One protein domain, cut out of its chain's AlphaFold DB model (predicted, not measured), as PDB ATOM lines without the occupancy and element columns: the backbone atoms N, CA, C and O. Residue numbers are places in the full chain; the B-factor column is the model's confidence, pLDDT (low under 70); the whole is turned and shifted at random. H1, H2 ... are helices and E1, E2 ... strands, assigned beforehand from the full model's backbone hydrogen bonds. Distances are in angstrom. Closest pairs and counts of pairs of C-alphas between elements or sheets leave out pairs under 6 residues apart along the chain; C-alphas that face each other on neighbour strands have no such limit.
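This is residues 486 to 622 of the 827 residues of the protein "D-alanyl-D-alanine dipeptidase" of Verrucomicrobia bacterium (UniProt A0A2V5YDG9). A twisted sheet of five antiparallel strands forms a slab between helices, with H1 over one face and H2, H3 and H4 over the other. From the end of E5 the two helices H5 and H6 lead away from the sheet, and residues 616 to 622 stick out as a free tail. The printed part has 137 residues with six named helices and five named strands, in the order H1 E1 H2 H3 E2 E3 H4 E4 E5 H5 H6; across the sheet the order is E1, E2, E3, E5, E4. The class is mixed, helices and strands. The whole is compact, with a radius of gyration of the C-alphas of 14.4 A, but elongated in outline, spanning 46 by 30 by 29 A.

H1, residues 488 to 499, begins at C-alpha 488 (34.699, -27.266, -11.755) and is 17.9 A long. E1 is residues 502 to 506, H2 residues 509 to 516 and H3 residues 522 to 527. E2, residues 528 to 536, is 22.3 A long, and E3, residues 541 to 549, is 25.1 A. H4, residues 555 to 564, is 14.2 A long. E4 is residues 585 to 589. E5, residues 593 to 600, is 21.8 A long and ends at C-alpha 600 (43.884, -38.557, -33.343). H5 is residues 602 to 610, and H6, residues 612 to 617, ends at C-alpha 617 (66.862, -32.306, -26.246).

In the sheet, N 504 and O 533 of E1 and E2 are 2.8 A apart, within hydrogen-bond range. So are N 534 and O 544 of the hairpin E2 and E3, 2.8 A, N 545 and O 596 of E3 and E5, 2.9 A, and N 587 and O 595 of the hairpin E4 and E5, 2.8 A. H1 lies over E2 and E3 at a height over the sheet of 8.8 A; its closest C-alphas to E2 are those of Leu 496 and Ala 534, 6.2 A. The sheet and the helices on its two faces make three layers, a sheet with helices on both faces: H2, H3 and H4 on one face, H1 on the other. H2 and H3, a helical hairpin, touch at Leu 512 and Leu 525, closest C-alphas 6.2 A, at a steep tilt of 42 degrees, opposite ways. H4 lies over E5 at a height of 8.9 A. E3, H4 and E4 form a split strand-helix-strand unit, two strands running the same way with E5 between them, and its crossover is right-handed. H5 is not on the sheet, and meets H6 only through their link. Every O i to N i+4 pair is within hydrogen-bond range in H3, H4 and H6, against 5 of 8 in H1, 2 of 4 in H2 and 3 of 5 in H5.

The C-alphas of Gly 590 and Ala 622, the two farthest apart, are 47.2 A apart. The printed part has no cut. The link from H4 to E4, residues 565 to 584, is long; the others are tight. The mean pLDDT of the printed part is 73.2, and 40 residues are under 70, among them 486 to 499 and 605 to 622.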
ATOM      1  N   THR A 486      39.872 -26.047  -6.026       46.97
ATOM      2  CA  THR A 486      38.511 -25.511  -5.908       46.97
ATOM      3  C   THR A 486      38.124 -24.862  -7.226       46.97
ATOM      4  O   THR A 486      38.618 -23.787  -7.564       46.97
ATOM      5  N   GLY A 487      37.262 -25.549  -7.980       56.94
ATOM      6  CA  GLY A 487      36.695 -25.094  -9.251       56.94
ATOM      7  C   GLY A 487      36.362 -26.262 -10.185       56.94
ATOM      8  O   GLY A 487      37.169 -27.178 -10.332       56.94
ATOM      9  N   GLN A 488      35.206 -26.200 -10.866       59.03
ATOM     10  CA  GLN A 488      34.699 -27.266 -11.755       59.03
ATOM     11  C   GLN A 488      35.724 -27.742 -12.801       59.03
ATOM     12  O   GLN A 488      35.792 -28.930 -13.104       59.03
ATOM     13  N   LEU A 489      36.553 -26.834 -13.327       61.59
ATOM     14  CA  LEU A 489      37.586 -27.168 -14.308       61.59
ATOM     15  C   LEU A 489      38.709 -28.043 -13.711       61.59
ATOM     16  O   LEU A 489      39.197 -28.963 -14.361       61.59
ATOM     17  N   PHE A 490      39.111 -27.790 -12.464       63.41
ATOM     18  CA  PHE A 490      40.217 -28.504 -11.816       63.41
ATOM     19  C   PHE A 490      39.808 -29.874 -11.270       63.41
ATOM     20  O   PHE A 490      40.595 -30.819 -11.356       63.41
ATOM     21  N   ASP A 491      38.558 -30.024 -10.829       63.47
ATOM     22  CA  ASP A 491      37.977 -31.343 -10.548       63.47
ATOM     23  C   ASP A 491      37.990 -32.226 -11.806       63.47
ATOM     24  O   ASP A 491      38.249 -33.431 -11.741       63.47
ATOM     25  N   ARG A 492      37.805 -31.621 -12.988       65.44
ATOM     26  CA  ARG A 492      37.923 -32.320 -14.273       65.44
ATOM     27  C   ARG A 492      39.355 -32.643 -14.663       65.44
ATOM     28  O   ARG A 492      39.573 -33.726 -15.196       65.44
ATOM     29  N   PHE A 493      40.332 -31.794 -14.348       69.38
ATOM     30  CA  PHE A 493      41.751 -32.132 -14.522       69.38
ATOM     31  C   PHE A 493      42.175 -33.345 -13.689       69.38
ATOM     32  O   PHE A 493      42.917 -34.201 -14.175       69.38
ATOM     33  N   GLN A 494      41.655 -33.481 -12.467       64.81
ATOM     34  CA  GLN A 494      41.806 -34.723 -11.706       64.81
ATOM     35  C   GLN A 494      41.014 -35.883 -12.304       64.81
ATOM     36  O   GLN A 494      41.488 -37.015 -12.295       64.81
ATOM     37  N   ALA A 495      39.830 -35.644 -12.867       62.12
ATOM     38  CA  ALA A 495      39.092 -36.693 -13.564       62.12
ATOM     39  C   ALA A 495      39.826 -37.197 -14.824       62.12
ATOM     40  O   ALA A 495      39.718 -38.380 -15.147       62.12
ATOM     41  N   LEU A 496      40.618 -36.349 -15.503       62.78
ATOM     42  CA  LEU A 496      41.496 -36.770 -16.606       62.78
ATOM     43  C   LEU A 496      42.525 -37.815 -16.154       62.78
ATOM     44  O   LEU A 496      42.952 -38.632 -16.964       62.78
ATOM     45  N   ASP A 497      42.899 -37.823 -14.874       60.78
ATOM     46  CA  ASP A 497      43.899 -38.725 -14.312       60.78
ATOM     47  C   ASP A 497      43.475 -40.202 -14.420       60.78
ATOM     48  O   ASP A 497      44.281 -41.063 -14.769       60.78
ATOM     49  N   ARG A 498      42.199 -40.536 -14.190       63.25
ATOM     50  CA  ARG A 498      41.762 -41.941 -14.039       63.25
ATOM     51  C   ARG A 498      41.782 -42.755 -15.335       63.25
ATOM     52  O   ARG A 498      42.132 -43.934 -15.295       63.25
ATOM     53  N   ASP A 499      41.479 -42.117 -16.464       64.31
ATOM     54  CA  ASP A 499      41.227 -42.805 -17.740       64.31
ATOM     55  C   ASP A 499      42.237 -42.467 -18.846       64.31
ATOM     56  O   ASP A 499      42.104 -42.949 -19.977       64.31
ATOM     57  N   SER A 500      43.238 -41.638 -18.549       73.06
ATOM     58  CA  SER A 500      44.287 -41.279 -19.502       73.06
ATOM     59  C   SER A 500      45.530 -42.136 -19.324       73.06
ATOM     60  O   SER A 500      45.893 -42.534 -18.217       73.06
ATOM     61  N   ALA A 501      46.169 -42.449 -20.448       71.31
ATOM     62  CA  ALA A 501      47.497 -43.032 -20.452       71.31
ATOM     63  C   ALA A 501      48.527 -41.950 -20.121       71.31
ATOM     64  O   ALA A 501      49.371 -42.155 -19.258       71.31
ATOM     65  N   LEU A 502      48.416 -40.794 -20.776       79.19
ATOM     66  CA  LEU A 502      49.275 -39.632 -20.581       79.19
ATOM     67  C   LEU A 502      48.409 -38.419 -20.247       79.19
ATOM     68  O   LEU A 502      47.420 -38.168 -20.940       79.19
ATOM     69  N   ARG A 503      48.812 -37.651 -19.237       84.88
ATOM     70  CA  ARG A 503      48.203 -36.377 -18.852       84.88
ATOM     71  C   ARG A 503      49.288 -35.309 -18.776       84.88
ATOM     72  O   ARG A 503      50.283 -35.507 -18.089       84.88
ATOM     73  N   ILE A 504      49.082 -34.186 -19.454       83.38
ATOM     74  CA  ILE A 504      49.939 -32.997 -19.397       83.38
ATOM     75  C   ILE A 504      49.046 -31.809 -19.061       83.38
ATOM     76  O   ILE A 504      48.006 -31.629 -19.685       83.38
ATOM     77  N   ILE A 505      49.424 -31.007 -18.078       83.06
ATOM     78  CA  ILE A 505      48.702 -29.806 -17.656       83.06
ATOM     79  C   ILE A 505      49.734 -28.700 -17.497       83.06
ATOM     80  O   ILE A 505      50.752 -28.929 -16.854       83.06
ATOM     81  N   SER A 506      49.460 -27.510 -18.021       84.25
ATOM     82  CA  SER A 506      50.185 -26.299 -17.644       84.25
ATOM     83  C   SER A 506      49.204 -25.169 -17.345       84.25
ATOM     84  O   SER A 506      48.228 -24.952 -18.070       84.25
ATOM     85  N   ARG A 507      49.452 -24.479 -16.229       79.12
ATOM     86  CA  ARG A 507      48.680 -23.322 -15.747       79.12
ATOM     87  C   ARG A 507      49.437 -22.003 -15.852       79.12
ATOM     88  O   ARG A 507      48.908 -20.980 -15.423       79.12
ATOM     89  N   ASN A 508      50.657 -22.040 -16.378       77.25
ATOM     90  CA  ASN A 508      51.504 -20.873 -16.539       77.25
ATOM     91  C   ASN A 508      51.521 -20.471 -18.026       77.25
ATOM     92  O   ASN A 508      52.087 -21.213 -18.833       77.25
ATOM     93  N   PRO A 509      50.898 -19.344 -18.425       71.31
ATOM     94  CA  PRO A 509      50.772 -18.958 -19.833       71.31
ATOM     95  C   PRO A 509      52.100 -18.892 -20.616       71.31
ATOM     96  O   PRO A 509      52.138 -19.429 -21.722       71.31
ATOM     97  N   PRO A 510      53.205 -18.335 -20.073       70.44
ATOM     98  CA  PRO A 510      54.526 -18.387 -20.708       70.44
ATOM     99  C   PRO A 510      55.022 -19.816 -20.982       70.44
ATOM    100  O   PRO A 510      55.645 -20.074 -22.012       70.44
ATOM    101  N   ASP A 511      54.694 -20.765 -20.102       67.56
ATOM    102  CA  ASP A 511      55.093 -22.166 -20.240       67.56
ATOM    103  C   ASP A 511      54.186 -22.961 -21.184       67.56
ATOM    104  O   ASP A 511      54.557 -24.065 -21.575       67.56
ATOM    105  N   LEU A 512      53.016 -22.449 -21.587       74.94
ATOM    106  CA  LEU A 512      52.142 -23.149 -22.539       74.94
ATOM    107  C   LEU A 512      52.857 -23.379 -23.870       74.94
ATOM    108  O   LEU A 512      52.834 -24.491 -24.394       74.94
ATOM    109  N   SER A 513      53.555 -22.361 -24.370       72.50
ATOM    110  CA  SER A 513      54.397 -22.470 -25.563       72.50
ATOM    111  C   SER A 513      55.563 -23.430 -25.349       72.50
ATOM    112  O   SER A 513      55.881 -24.200 -26.242       72.50
ATOM    113  N   ARG A 514      56.162 -23.473 -24.156       70.38
ATOM    114  CA  ARG A 514      57.252 -24.414 -23.850       70.38
ATOM    115  C   ARG A 514      56.779 -25.872 -23.777       70.38
ATOM    116  O   ARG A 514      57.487 -26.770 -24.217       70.38
ATOM    117  N   VAL A 515      55.605 -26.111 -23.195       70.69
ATOM    118  CA  VAL A 515      55.095 -27.454 -22.858       70.69
ATOM    119  C   VAL A 515      54.288 -28.072 -24.000       70.69
ATOM    120  O   VAL A 515      54.336 -29.285 -24.202       70.69
ATOM    121  N   PHE A 516      53.533 -27.259 -24.740       74.88
ATOM    122  CA  PHE A 516      52.576 -27.732 -25.739       74.88
ATOM    123  C   PHE A 516      52.933 -27.374 -27.182       74.88
ATOM    124  O   PHE A 516      52.228 -27.819 -28.086       74.88
ATOM    125  N   HIS A 517      54.002 -26.624 -27.443       62.66
ATOM    126  CA  HIS A 517      54.529 -26.499 -28.802       62.66
ATOM    127  C   HIS A 517      55.326 -27.758 -29.151       62.66
ATOM    128  O   HIS A 517      56.174 -28.144 -28.342       62.66
ATOM    129  N   PRO A 518      55.128 -28.409 -30.318       63.53
ATOM    130  CA  PRO A 518      54.241 -28.220 -31.445       63.53
ATOM    131  C   PRO A 518      53.098 -29.250 -31.395       63.53
ATOM    132  O   PRO A 518      52.769 -29.894 -32.386       63.53
ATOM    133  N   ILE A 519      52.516 -29.509 -30.228       71.62
ATOM    134  CA  ILE A 519      51.265 -30.271 -30.170       71.62
ATOM    135  C   ILE A 519      50.122 -29.370 -30.628       71.62
ATOM    136  O   ILE A 519      49.277 -29.818 -31.390       71.62
ATOM    137  N   PHE A 520      50.114 -28.106 -30.208       83.12
ATOM    138  CA  PHE A 520      49.084 -27.132 -30.557       83.12
ATOM    139  C   PHE A 520      49.667 -25.897 -31.243       83.12
ATOM    140  O   PHE A 520      50.828 -25.547 -31.038       83.12
ATOM    141  N   THR A 521      48.841 -25.234 -32.054       82.44
ATOM    142  CA  THR A 521      49.206 -24.000 -32.757       82.44
ATOM    143  C   THR A 521      49.359 -22.823 -31.796       82.44
ATOM    144  O   THR A 521      48.722 -22.771 -30.739       82.44
ATOM    145  N   SER A 522      50.186 -21.844 -32.173       80.56
ATOM    146  CA  SER A 522      50.377 -20.610 -31.402       80.56
ATOM    147  C   SER A 522      49.064 -19.877 -31.127       80.56
ATOM    148  O   SER A 522      48.901 -19.265 -30.080       80.56
ATOM    149  N   GLU A 523      48.095 -19.973 -32.031       82.56
ATOM    150  CA  GLU A 523      46.770 -19.380 -31.938       82.56
ATOM    151  C   GLU A 523      45.984 -19.970 -30.765       82.56
ATOM    152  O   GLU A 523      45.407 -19.216 -29.973       82.56
ATOM    153  N   LEU A 524      46.004 -21.302 -30.618       83.75
ATOM    154  CA  LEU A 524      45.347 -21.994 -29.511       83.75
ATOM    155  C   LEU A 524      46.058 -21.711 -28.185       83.75
ATOM    156  O   LEU A 524      45.396 -21.437 -27.183       83.75
ATOM    157  N   LEU A 525      47.394 -21.714 -28.184       84.25
ATOM    158  CA  LEU A 525      48.196 -21.429 -26.991       84.25
ATOM    159  C   LEU A 525      47.999 -19.981 -26.514       84.25
ATOM    160  O   LEU A 525      47.692 -19.763 -25.348       84.25
ATOM    161  N   ASN A 526      48.014 -19.002 -27.423       83.19
ATOM    162  CA  ASN A 526      47.771 -17.584 -27.121       83.19
ATOM    163  C   ASN A 526      46.315 -17.280 -26.731       83.19
ATOM    164  O   ASN A 526      46.013 -16.213 -26.191       83.19
ATOM    165  N   ALA A 527      45.368 -18.166 -27.051       82.44
ATOM    166  CA  ALA A 527      43.983 -18.056 -26.595       82.44
ATOM    167  C   ALA A 527      43.757 -18.675 -25.204       82.44
ATOM    168  O   ALA A 527      42.706 -18.434 -24.606       82.44
ATOM    169  N   SER A 528      44.728 -19.431 -24.690       84.44
ATOM    170  CA  SER A 528      44.599 -20.234 -23.478       84.44
ATOM    171  C   SER A 528      45.350 -19.600 -22.305       84.44
ATOM    172  O   SER A 528      46.502 -19.200 -22.430       84.44
ATOM    173  N   GLN A 529      44.699 -19.547 -21.146       84.12
ATOM    174  CA  GLN A 529      45.313 -19.205 -19.860       84.12
ATOM    175  C   GLN A 529      45.856 -20.460 -19.169       84.12
ATOM    176  O   GLN A 529      46.860 -20.424 -18.466       84.12
ATOM    177  N   LEU A 530      45.148 -21.573 -19.348       85.19
ATOM    178  CA  LEU A 530      45.489 -22.881 -18.812       85.19
ATOM    179  C   LEU A 530      45.084 -23.918 -19.847       85.19
ATOM    180  O   LEU A 530      43.975 -23.855 -20.386       85.19
ATOM    181  N   LEU A 531      45.971 -24.874 -20.094       86.12
ATOM    182  CA  LEU A 531      45.709 -25.966 -21.012       86.12
ATOM    183  C   LEU A 531      46.108 -27.290 -20.373       86.12
ATOM    184  O   LEU A 531      47.164 -27.409 -19.752       86.12
ATOM    185  N   GLY A 532      45.277 -28.310 -20.551       86.62
ATOM    186  CA  GLY A 532      45.746 -29.666 -20.336       86.62
ATOM    187  C   GLY A 532      45.195 -30.655 -21.338       86.62
ATOM    188  O   GLY A 532      44.083 -30.536 -21.844       86.62
ATOM    189  N   LEU A 533      46.036 -31.634 -21.621       85.88
ATOM    190  CA  LEU A 533      45.868 -32.680 -22.601       85.88
ATOM    191  C   LEU A 533      45.869 -34.017 -21.874       85.88
ATOM    192  O   LEU A 533      46.767 -34.314 -21.089       85.88
ATOM    193  N   ALA A 534      44.894 -34.849 -22.194       85.69
ATOM    194  CA  ALA A 534      44.856 -36.234 -21.783       85.69
ATOM    195  C   ALA A 534      44.715 -37.128 -23.009       85.69
ATOM    196  O   ALA A 534      43.798 -36.958 -23.813       85.69
ATOM    197  N   VAL A 535      45.612 -38.100 -23.136       81.62
ATOM    198  CA  VAL A 535      45.640 -39.035 -24.260       81.62
ATOM    199  C   VAL A 535      45.327 -40.432 -23.759       81.62
ATOM    200  O   VAL A 535      45.924 -40.919 -22.798       81.62
ATOM    201  N   ASN A 536      44.395 -41.095 -24.435       81.31
ATOM    202  CA  ASN A 536      44.098 -42.502 -24.252       81.31
ATOM    203  C   ASN A 536      44.547 -43.278 -25.499       81.31
ATOM    204  O   ASN A 536      44.131 -42.980 -26.617       81.31
ATOM    205  N   LEU A 537      45.391 -44.288 -25.291       71.81
ATOM    206  CA  LEU A 537      46.059 -45.062 -26.342       71.81
ATOM    207  C   LEU A 537      45.189 -46.188 -26.944       71.81
ATOM    208  O   LEU A 537      45.705 -47.146 -27.531       71.81
ATOM    209  N   GLN A 538      43.863 -46.089 -26.806       70.00
ATOM    210  CA  GLN A 538      42.899 -46.904 -27.554       70.00
ATOM    211  C   GLN A 538      43.092 -46.747 -29.074       70.00
ATOM    212  O   GLN A 538      43.804 -45.860 -29.527       70.00
ATOM    213  N   ASN A 539      42.507 -47.645 -29.875       65.62
ATOM    214  CA  ASN A 539      42.479 -47.495 -31.334       65.62
ATOM    215  C   ASN A 539      41.048 -47.135 -31.780       65.62
ATOM    216  O   ASN A 539      40.161 -47.970 -31.569       65.62
ATOM    217  N   PRO A 540      40.801 -45.940 -32.351       71.31
ATOM    218  CA  PRO A 540      41.762 -44.851 -32.588       71.31
ATOM    219  C   PRO A 540      42.175 -44.133 -31.290       71.31
ATOM    220  O   PRO A 540      41.454 -44.198 -30.290       71.31
ATOM    221  N   VAL A 541      43.339 -43.466 -31.303       77.56
ATOM    222  CA  VAL A 541      43.871 -42.725 -30.141       77.56
ATOM    223  C   VAL A 541      42.915 -41.592 -29.813       77.56
ATOM    224  O   VAL A 541      42.590 -40.801 -30.686       77.56
ATOM    225  N   LYS A 542      42.459 -41.491 -28.564       84.81
ATOM    226  CA  LYS A 542      41.507 -40.450 -28.150       84.81
ATOM    227  C   LYS A 542      42.221 -39.373 -27.355       84.81
ATOM    228  O   LYS A 542      42.861 -39.681 -26.350       84.81
ATOM    229  N   ALA A 543      42.065 -38.123 -27.772       85.56
ATOM    230  CA  ALA A 543      42.552 -36.963 -27.044       85.56
ATOM    231  C   ALA A 543      41.387 -36.216 -26.388       85.56
ATOM    232  O   ALA A 543      40.314 -36.049 -26.974       85.56
ATOM    233  N   ARG A 544      41.615 -35.766 -25.155       88.94
ATOM    234  CA  ARG A 544      40.755 -34.832 -24.429       88.94
ATOM    235  C   ARG A 544      41.583 -33.605 -24.082       88.94
ATOM    236  O   ARG A 544      42.639 -33.752 -23.468       88.94
ATOM    237  N   VAL A 545      41.113 -32.424 -24.462       88.25
ATOM    238  CA  VAL A 545      41.798 -31.155 -24.189       88.25
ATOM    239  C   VAL A 545      40.880 -30.282 -23.355       88.25
ATOM    240  O   VAL A 545      39.738 -30.047 -23.735       88.25
ATOM    241  N   LEU A 546      41.369 -29.814 -22.215       87.62
ATOM    242  CA  LEU A 546      40.682 -28.850 -21.368       87.62
ATOM    243  C   LEU A 546      41.392 -27.510 -21.485       87.62
ATOM    244  O   LEU A 546      42.608 -27.433 -21.301       87.62
ATOM    245  N   ILE A 547      40.623 -26.469 -21.781       87.56
ATOM    246  CA  ILE A 547      41.133 -25.124 -22.025       87.56
ATOM    247  C   ILE A 547      40.382 -24.154 -21.126       87.56
ATOM    248  O   ILE A 547      39.153 -24.096 -21.153       87.56
ATOM    249  N   LYS A 548      41.131 -23.350 -20.374       87.56
ATOM    250  CA  LYS A 548      40.630 -22.096 -19.816       87.56
ATOM    251  C   LYS A 548      41.059 -20.967 -20.736       87.56
ATOM    252  O   LYS A 548      42.253 -20.784 -20.955       87.56
ATOM    253  N   VAL A 549      40.103 -20.230 -21.275       85.12
ATOM    254  CA  VAL A 549      40.340 -19.131 -22.213       85.12
ATOM    255  C   VAL A 549      40.829 -17.892 -21.459       85.12
ATOM    256  O   VAL A 549      40.432 -17.655 -20.317       85.12
ATOM    257  N   ASN A 550      41.691 -17.102 -22.098       80.19
ATOM    258  CA  ASN A 550      42.140 -15.813 -21.569       80.19
ATOM    259  C   ASN A 550      40.957 -14.865 -21.311       80.19
ATOM    260  O   ASN A 550      40.012 -14.820 -22.094       80.19
ATOM    261  N   SER A 551      41.023 -14.066 -20.240       64.44
ATOM    262  CA  SER A 551      39.937 -13.166 -19.802       64.44
ATOM    263  C   SER A 551      39.520 -12.110 -20.835       64.44
ATOM    264  O   SER A 551      38.438 -11.541 -20.724       64.44
ATOM    265  N   THR A 552      40.357 -11.859 -21.842       58.66
ATOM    266  CA  THR A 552      40.119 -10.924 -22.951       58.66
ATOM    267  C   THR A 552      39.400 -11.550 -24.152       58.66
ATOM    268  O   THR A 552      39.067 -10.837 -25.095       58.66
ATOM    269  N   LYS A 553      39.148 -12.868 -24.150       64.56
ATOM    270  CA  LYS A 553      38.472 -13.607 -25.231       64.56
ATOM    271  C   LYS A 553      37.239 -14.347 -24.695       64.56
ATOM    272  O   LYS A 553      37.225 -14.809 -23.558       64.56
ATOM    273  N   ASN A 554      36.197 -14.501 -25.515       72.06
ATOM    274  CA  ASN A 554      34.976 -15.222 -25.138       72.06
ATOM    275  C   ASN A 554      35.082 -16.713 -25.509       72.06
ATOM    276  O   ASN A 554      35.342 -17.056 -26.664       72.06
ATOM    277  N   ALA A 555      34.824 -17.615 -24.553       79.31
ATOM    278  CA  ALA A 555      34.826 -19.057 -24.808       79.31
ATOM    279  C   ALA A 555      33.793 -19.480 -25.870       79.31
ATOM    280  O   ALA A 555      34.022 -20.451 -26.587       79.31
ATOM    281  N   ALA A 556      32.681 -18.750 -26.012       81.31
ATOM    282  CA  ALA A 556      31.690 -19.009 -27.058       81.31
ATOM    283  C   ALA A 556      32.244 -18.764 -28.471       81.31
ATOM    284  O   ALA A 556      31.909 -19.502 -29.393       81.31
ATOM    285  N   ASP A 557      33.109 -17.763 -28.638       82.38
ATOM    286  CA  ASP A 557      33.700 -17.430 -29.937       82.38
ATOM    287  C   ASP A 557      34.761 -18.456 -30.319       82.38
ATOM    288  O   ASP A 557      34.765 -18.956 -31.441       82.38
ATOM    289  N   LEU A 558      35.603 -18.852 -29.359       83.69
ATOM    290  CA  LEU A 558      36.580 -19.916 -29.578       83.69
ATOM    291  C   LEU A 558      35.894 -21.263 -29.864       83.69
ATOM    292  O   LEU A 558      36.346 -21.990 -30.742       83.69
ATOM    293  N   ALA A 559      34.785 -21.579 -29.186       85.06
ATOM    294  CA  ALA A 559      34.011 -22.791 -29.453       85.06
ATOM    295  C   ALA A 559      33.400 -22.808 -30.859       85.06
ATOM    296  O   ALA A 559      33.488 -23.829 -31.538       85.06
ATOM    297  N   ARG A 560      32.817 -21.683 -31.302       85.00
ATOM    298  CA  ARG A 560      32.301 -21.534 -32.670       85.00
ATOM    299  C   ARG A 560      33.417 -21.704 -33.696       85.00
ATOM    300  O   ARG A 560      33.301 -22.544 -34.573       85.00
ATOM    301  N   ASN A 561      34.551 -21.032 -33.509       84.50
ATOM    302  CA  ASN A 561      35.696 -21.143 -34.419       84.50
ATOM    303  C   ASN A 561      36.293 -22.561 -34.474       84.50
ATOM    304  O   ASN A 561      36.688 -23.017 -35.542       84.50
ATOM    305  N   LEU A 562      36.345 -23.274 -33.342       85.12
ATOM    306  CA  LEU A 562      36.776 -24.676 -33.284       85.12
ATOM    307  C   LEU A 562      35.789 -25.629 -33.966       85.12
ATOM    308  O   LEU A 562      36.204 -26.688 -34.426       85.12
ATOM    309  N   HIS A 563      34.506 -25.272 -34.029       85.12
ATOM    310  CA  HIS A 563      33.489 -26.037 -34.747       85.12
ATOM    311  C   HIS A 563      33.502 -25.739 -36.253       85.12
ATOM    312  O   HIS A 563      33.532 -26.668 -37.057       85.12
ATOM    313  N   ASP A 564      33.537 -24.457 -36.618       84.62
ATOM    314  CA  ASP A 564      33.396 -23.982 -37.996       84.62
ATOM    315  C   ASP A 564      34.701 -24.127 -38.797       84.62
ATOM    316  O   ASP A 564      34.673 -24.431 -39.988       84.62
ATOM    317  N   ASN A 565      35.861 -23.942 -38.152       85.25
ATOM    318  CA  ASN A 565      37.177 -24.063 -38.786       85.25
ATOM    319  C   ASN A 565      38.227 -24.766 -37.889       85.25
ATOM    320  O   ASN A 565      39.263 -24.181 -37.553       85.25
ATOM    321  N   PRO A 566      38.020 -26.043 -37.511       83.25
ATOM    322  CA  PRO A 566      38.934 -26.790 -36.638       83.25
ATOM    323  C   PRO A 566      40.362 -26.917 -37.189       83.25
ATOM    324  O   PRO A 566      41.309 -27.045 -36.412       83.25
ATOM    325  N   GLN A 567      40.546 -26.852 -38.512       82.31
ATOM    326  CA  GLN A 567      41.850 -27.004 -39.169       82.31
ATOM    327  C   GLN A 567      42.843 -25.896 -38.802       82.31
ATOM    328  O   GLN A 567      44.046 -26.138 -38.778       82.31
ATOM    329  N   GLN A 568      42.356 -24.694 -38.490       82.44
ATOM    330  CA  GLN A 568      43.202 -23.570 -38.086       82.44
ATOM    331  C   GLN A 568      43.779 -23.744 -36.668       82.44
ATOM    332  O   GLN A 568      44.829 -23.190 -36.349       82.44
ATOM    333  N   TRP A 569      43.115 -24.529 -35.817       81.94
ATOM    334  CA  TRP A 569      43.409 -24.614 -34.381       81.94
ATOM    335  C   TRP A 569      43.953 -25.980 -33.951       81.94
ATOM    336  O   TRP A 569      44.718 -26.075 -32.995       81.94
ATOM    337  N   LEU A 570      43.560 -27.048 -34.650       84.56
ATOM    338  CA  LEU A 570      43.890 -28.439 -34.331       84.56
ATOM    339  C   LEU A 570      44.696 -29.078 -35.466       84.56
ATOM    340  O   LEU A 570      44.369 -30.151 -35.977       84.56
ATOM    341  N   ARG A 571      45.777 -28.397 -35.845       83.69
ATOM    342  CA  ARG A 571      46.800 -28.862 -36.783       83.69
ATOM    343  C   ARG A 571      48.140 -28.906 -36.068       83.69
ATOM    344  O   ARG A 571      48.410 -28.064 -35.215       83.69
ATOM    345  N   LEU A 572      48.985 -29.863 -36.436       79.94
ATOM    346  CA  LEU A 572      50.375 -29.839 -35.996       79.94
ATOM    347  C   LEU A 572      51.060 -28.577 -36.569       79.94
ATOM    348  O   LEU A 572      50.999 -28.366 -37.788       79.94
ATOM    349  N   PRO A 573      51.699 -27.733 -35.739       71.62
ATOM    350  CA  PRO A 573      52.596 -26.674 -36.190       71.62
ATOM    351  C   PRO A 573      53.637 -27.230 -37.161       71.62
ATOM    352  O   PRO A 573      54.047 -28.388 -37.062       71.62
ATOM    353  N   ASP A 574      53.993 -26.425 -38.161       68.56
ATOM    354  CA  ASP A 574      54.977 -26.779 -39.194       68.56
ATOM    355  C   ASP A 574      54.623 -28.040 -40.024       68.56
ATOM    356  O   ASP A 574      55.480 -28.716 -40.598       68.56
ATOM    357  N   SER A 575      53.333 -28.388 -40.105       71.62
ATOM    358  CA  SER A 575      52.828 -29.564 -40.823       71.62
ATOM    359  C   SER A 575      51.437 -29.324 -41.416       71.62
ATOM    360  O   SER A 575      50.659 -28.538 -40.888       71.62
ATOM    361  N   GLN A 576      51.077 -30.048 -42.482       75.88
ATOM    362  CA  GLN A 576      49.692 -30.099 -42.984       75.88
ATOM    363  C   GLN A 576      48.817 -31.125 -42.236       75.88
ATOM    364  O   GLN A 576      47.615 -31.200 -42.467       75.88
ATOM    365  N   LEU A 577      49.404 -31.913 -41.327       80.88
ATOM    366  CA  LEU A 577      48.701 -32.968 -40.591       80.88
ATOM    367  C   LEU A 577      47.741 -32.408 -39.529       80.88
ATOM    368  O   LEU A 577      48.139 -31.619 -38.668       80.88
ATOM    369  N   LEU A 578      46.494 -32.882 -39.557       84.75
ATOM    370  CA  LEU A 578      45.442 -32.533 -38.597       84.75
ATOM    371  C   LEU A 578      45.520 -33.410 -37.344       84.75
ATOM    372  O   LEU A 578      45.779 -34.606 -37.426       84.75
ATOM    373  N   LEU A 579      45.238 -32.846 -36.172       80.88
ATOM    374  CA  LEU A 579      45.203 -33.586 -34.905       80.88
ATOM    375  C   LEU A 579      43.922 -34.408 -34.724       80.88
ATOM    376  O   LEU A 579      43.824 -35.156 -33.755       80.88
ATOM    377  N   TYR A 580      42.954 -34.272 -35.633       84.19
ATOM    378  CA  TYR A 580      41.647 -34.910 -35.549       84.19
ATOM    379  C   TYR A 580      41.312 -35.709 -36.824       84.19
ATOM    380  O   TYR A 580      41.640 -35.292 -37.933       84.19
ATOM    381  N   SER A 581      40.657 -36.863 -36.669       81.25
ATOM    382  CA  SER A 581      40.172 -37.738 -37.753       81.25
ATOM    383  C   SER A 581      38.644 -37.750 -37.886       81.25
ATOM    384  O   SER A 581      38.103 -38.311 -38.835       81.25
ATOM    385  N   GLN A 582      37.942 -37.173 -36.910       82.81
ATOM    386  CA  GLN A 582      36.484 -37.087 -36.806       82.81
ATOM    387  C   GLN A 582      36.098 -35.682 -36.326       82.81
ATOM    388  O   GLN A 582      36.946 -35.024 -35.714       82.81
ATOM    389  N   PRO A 583      34.855 -35.218 -36.567       81.94
ATOM    390  CA  PRO A 583      34.388 -33.929 -36.065       81.94
ATOM    391  C   PRO A 583      34.685 -33.770 -34.571       81.94
ATOM    392  O   PRO A 583      34.417 -34.668 -33.774       81.94
ATOM    393  N   VAL A 584      35.284 -32.636 -34.211       86.75
ATOM    394  CA  VAL A 584      35.728 -32.361 -32.844       86.75
ATOM    395  C   VAL A 584      34.504 -32.057 -31.989       86.75
ATOM    396  O   VAL A 584      33.752 -31.125 -32.274       86.75
ATOM    397  N   GLU A 585      34.304 -32.825 -30.923       89.19
ATOM    398  CA  GLU A 585      33.258 -32.522 -29.950       89.19
ATOM    399  C   GLU A 585      33.736 -31.373 -29.061       89.19
ATOM    400  O   GLU A 585      34.705 -31.524 -28.313       89.19
ATOM    401  N   VAL A 586      33.049 -30.232 -29.138       89.00
ATOM    402  CA  VAL A 586      33.340 -29.036 -28.341       89.00
ATOM    403  C   VAL A 586      32.245 -28.859 -27.294       89.00
ATOM    404  O   VAL A 586      31.086 -28.619 -27.628       89.00
ATOM    405  N   GLN A 587      32.601 -28.963 -26.017       87.25
ATOM    406  CA  GLN A 587      31.694 -28.718 -24.895       87.25
ATOM    407  C   GLN A 587      32.121 -27.448 -24.161       87.25
ATOM    408  O   GLN A 587      33.264 -27.324 -23.724       87.25
ATOM    409  N   ARG A 588      31.201 -26.489 -24.025       85.50
ATOM    410  CA  ARG A 588      31.445 -25.230 -23.309       85.50
ATOM    411  C   ARG A 588      30.941 -25.313 -21.879       85.50
ATOM    412  O   ARG A 588      29.788 -25.673 -21.656       85.50
ATOM    413  N   GLU A 589      31.764 -24.864 -20.935       72.81
ATOM    414  CA  GLU A 589      31.411 -24.838 -19.516       72.81
ATOM    415  C   GLU A 589      31.554 -23.437 -18.931       72.81
ATOM    416  O   GLU A 589      32.648 -22.942 -18.648       72.81
ATOM    417  N   GLY A 590      30.413 -22.774 -18.756       74.00
ATOM    418  CA  GLY A 590      30.378 -21.373 -18.353       74.00
ATOM    419  C   GLY A 590      30.946 -20.443 -19.430       74.00
ATOM    420  O   GLY A 590      30.854 -20.712 -20.628       74.00
ATOM    421  N   SER A 591      31.498 -19.310 -18.999       76.00
ATOM    422  CA  SER A 591      31.979 -18.243 -19.888       76.00
ATOM    423  C   SER A 591      33.454 -18.357 -20.284       76.00
ATOM    424  O   SER A 591      33.881 -17.646 -21.190       76.00
ATOM    425  N   SER A 592      34.232 -19.227 -19.630       81.38
ATOM    426  CA  SER A 592      35.701 -19.244 -19.748       81.38
ATOM    427  C   SER A 592      36.326 -20.618 -19.999       81.38
ATOM    428  O   SER A 592      37.523 -20.669 -20.256       81.38
ATOM    429  N   ASN A 593      35.564 -21.718 -19.970       86.38
ATOM    430  CA  ASN A 593      36.129 -23.065 -20.089       86.38
ATOM    431  C   ASN A 593      35.579 -23.832 -21.295       86.38
ATOM    432  O   ASN A 593      34.382 -23.763 -21.593       86.38
ATOM    433  N   LEU A 594      36.448 -24.613 -21.936       87.00
ATOM    434  CA  LEU A 594      36.130 -25.503 -23.051       87.00
ATOM    435  C   LEU A 594      36.728 -26.895 -22.829       87.00
ATOM    436  O   LEU A 594      37.858 -27.030 -22.359       87.00
ATOM    437  N   GLU A 595      35.982 -27.924 -23.220       89.19
ATOM    438  CA  GLU A 595      36.446 -29.306 -23.327       89.19
ATOM    439  C   GLU A 595      36.333 -29.771 -24.780       89.19
ATOM    440  O   GLU A 595      35.258 -29.722 -25.376       89.19
ATOM    441  N   LEU A 596      37.449 -30.237 -25.340       88.94
ATOM    442  CA  LEU A 596      37.535 -30.806 -26.682       88.94
ATOM    443  C   LEU A 596      37.741 -32.311 -26.587       88.94
ATOM    444  O   LEU A 596      38.566 -32.773 -25.791       88.94
ATOM    445  N   ARG A 597      37.043 -33.078 -27.425       90.00
ATOM    446  CA  ARG A 597      37.258 -34.523 -27.566       90.00
ATOM    447  C   ARG A 597      37.379 -34.893 -29.034       90.00
ATOM    448  O   ARG A 597      36.518 -34.535 -29.833       90.00
ATOM    449  N   PHE A 598      38.450 -35.604 -29.386       88.12
ATOM    450  CA  PHE A 598      38.683 -35.998 -30.775       88.12
ATOM    451  C   PHE A 598      39.537 -37.263 -30.946       88.12
ATOM    452  O   PHE A 598      40.373 -37.618 -30.110       88.12
ATOM    453  N   ALA A 599      39.264 -37.931 -32.071       86.69
ATOM    454  CA  ALA A 599      40.045 -38.967 -32.743       86.69
ATOM    455  C   ALA A 599      41.426 -38.498 -33.227       86.69
ATOM    456  O   ALA A 599      41.405 -37.716 -34.160       86.69
ATOM    457  N   VAL A 600      42.588 -38.923 -32.721       82.31
ATOM    458  CA  VAL A 600      43.884 -38.557 -33.343       82.31
ATOM    459  C   VAL A 600      44.216 -39.530 -34.489       82.31
ATOM    460  O   VAL A 600      44.285 -40.736 -34.229       82.31
ATOM    461  N   PRO A 601      44.430 -39.054 -35.739       81.50
ATOM    462  CA  PRO A 601      44.853 -39.898 -36.859       81.50
ATOM    463  C   PRO A 601      46.195 -40.585 -36.590       81.50
ATOM    464  O   PRO A 601      47.050 -40.022 -35.906       81.50
ATOM    465  N   GLU A 602      46.412 -41.771 -37.163       71.62
ATOM    466  CA  GLU A 602      47.634 -42.550 -36.919       71.62
ATOM    467  C   GLU A 602      48.900 -41.825 -37.402       71.62
ATOM    468  O   GLU A 602      49.878 -41.797 -36.659       71.62
ATOM    469  N   ASP A 603      48.849 -41.134 -38.545       71.88
ATOM    470  CA  ASP A 603      49.970 -40.359 -39.104       71.88
ATOM    471  C   ASP A 603      50.340 -39.146 -38.232       71.88
ATOM    472  O   ASP A 603      51.514 -38.849 -37.994       71.88
ATOM    473  N   SER A 604      49.338 -38.457 -37.678       72.75
ATOM    474  CA  SER A 604      49.533 -37.339 -36.745       72.75
ATOM    475  C   SER A 604      50.043 -37.835 -35.399       72.75
ATOM    476  O   SER A 604      50.996 -37.281 -34.849       72.75
ATOM    477  N   ALA A 605      49.482 -38.946 -34.912       67.44
ATOM    478  CA  ALA A 605      49.995 -39.667 -33.760       67.44
ATOM    479  C   ALA A 605      51.398 -40.234 -34.016       67.44
ATOM    480  O   ALA A 605      52.077 -40.506 -33.032       67.44
ATOM    481  N   GLN A 606      51.822 -40.413 -35.281       64.19
ATOM    482  CA  GLN A 606      53.167 -40.806 -35.716       64.19
ATOM    483  C   GLN A 606      54.150 -39.630 -35.757       64.19
ATOM    484  O   GLN A 606      55.292 -39.764 -35.330       64.19
ATOM    485  N   LYS A 607      53.713 -38.441 -36.170       62.47
ATOM    486  CA  LYS A 607      54.561 -37.239 -36.171       62.47
ATOM    487  C   LYS A 607      54.728 -36.629 -34.772       62.47
ATOM    488  O   LYS A 607      55.815 -36.156 -34.439       62.47
ATOM    489  N   MET A 608      53.717 -36.766 -33.906       58.16
ATOM    490  CA  MET A 608      53.832 -36.514 -32.458       58.16
ATOM    491  C   MET A 608      54.857 -37.443 -31.769       58.16
ATOM    492  O   MET A 608      55.302 -37.135 -30.668       58.16
ATOM    493  N   ARG A 609      55.272 -38.553 -32.407       53.31
ATOM    494  CA  ARG A 609      56.286 -39.507 -31.894       53.31
ATOM    495  C   ARG A 609      57.697 -38.951 -31.982       53.31
ATOM    496  O   ARG A 609      58.433 -38.971 -31.001       53.31
ATOM    497  N   SER A 610      58.038 -38.397 -33.144       43.91
ATOM    498  CA  SER A 610      59.305 -37.711 -33.430       43.91
ATOM    499  C   SER A 610      59.487 -36.420 -32.625       43.91
ATOM    500  O   SER A 610      60.593 -35.893 -32.538       43.91
ATOM    501  N   PHE A 611      58.421 -35.928 -31.986       48.66
ATOM    502  CA  PHE A 611      58.455 -34.709 -31.191       48.66
ATOM    503  C   PHE A 611      59.202 -34.855 -29.845       48.66
ATOM    504  O   PHE A 611      59.729 -33.879 -29.309       48.66
ATOM    505  N   ASN A 612      59.387 -36.084 -29.348       45.34
ATOM    506  CA  ASN A 612      60.198 -36.322 -28.149       45.34
ATOM    507  C   ASN A 612      61.692 -36.058 -28.334       45.34
ATOM    508  O   ASN A 612      62.409 -36.028 -27.339       45.34
ATOM    509  N   VAL A 613      62.163 -35.803 -29.557       36.56
ATOM    510  CA  VAL A 613      63.532 -35.333 -29.772       36.56
ATOM    511  C   VAL A 613      63.716 -33.937 -29.166       36.56
ATOM    512  O   VAL A 613      64.757 -33.718 -28.583       36.56
ATOM    513  N   TYR A 614      62.716 -33.042 -29.133       35.19
ATOM    514  CA  TYR A 614      62.870 -31.698 -28.535       35.19
ATOM    515  C   TYR A 614      62.589 -31.627 -27.024       35.19
ATOM    516  O   TYR A 614      63.302 -30.926 -26.307       35.19
ATOM    517  N   VAL A 615      61.624 -32.403 -26.509       39.03
ATOM    518  CA  VAL A 615      61.407 -32.531 -25.049       39.03
ATOM    519  C   VAL A 615      62.556 -33.310 -24.392       39.03
ATOM    520  O   VAL A 615      62.946 -32.993 -23.271       39.03
ATOM    521  N   SER A 616      63.168 -34.258 -25.113       35.75
ATOM    522  CA  SER A 616      64.412 -34.906 -24.679       35.75
ATOM    523  C   SER A 616      65.662 -34.072 -24.989       35.75
ATOM    524  O   SER A 616      66.602 -34.173 -24.222       35.75
ATOM    525  N   LEU A 617      65.706 -33.203 -26.016       30.50
ATOM    526  CA  LEU A 617      66.862 -32.306 -26.246       30.50
ATOM    527  C   LEU A 617      66.968 -31.188 -25.202       30.50
ATOM    528  O   LEU A 617      68.073 -30.723 -24.945       30.50
ATOM    529  N   LEU A 618      65.865 -30.783 -24.567       34.22
ATOM    530  CA  LEU A 618      65.924 -29.894 -23.399       34.22
ATOM    531  C   LEU A 618      66.322 -30.632 -22.106       34.22
ATOM    532  O   LEU A 618      66.654 -29.982 -21.120       34.22
ATOM    533  N   ALA A 619      66.338 -31.972 -22.106       33.31
ATOM    534  CA  ALA A 619      66.648 -32.800 -20.935       33.31
ATOM    535  C   ALA A 619      67.769 -33.842 -21.162       33.31
ATOM    536  O   ALA A 619      67.994 -34.694 -20.305       33.31
ATOM    537  N   GLY A 620      68.484 -33.797 -22.287       28.12
ATOM    538  CA  GLY A 620      69.399 -34.863 -22.688       28.12
ATOM    539  C   GLY A 620      70.374 -34.434 -23.777       28.12
ATOM    540  O   GLY A 620      70.139 -34.654 -24.963       28.12
ATOM    541  N   MET A 621      71.524 -33.892 -23.370       23.81
ATOM    542  CA  MET A 621      72.750 -34.119 -24.133       23.81
ATOM    543  C   MET A 621      73.208 -35.571 -23.912       23.81
ATOM    544  O   MET A 621      73.370 -35.979 -22.764       23.81
ATOM    545  N   ALA A 622      73.454 -36.273 -25.027       25.70
ATOM    546  CA  ALA A 622      74.231 -37.515 -25.231       25.70
ATOM    547  C   ALA A 622      73.440 -38.730 -25.790       25.70
ATOM    548  O   ALA A 622      72.756 -39.467 -25.088       25.70
TER     549      ALA A 622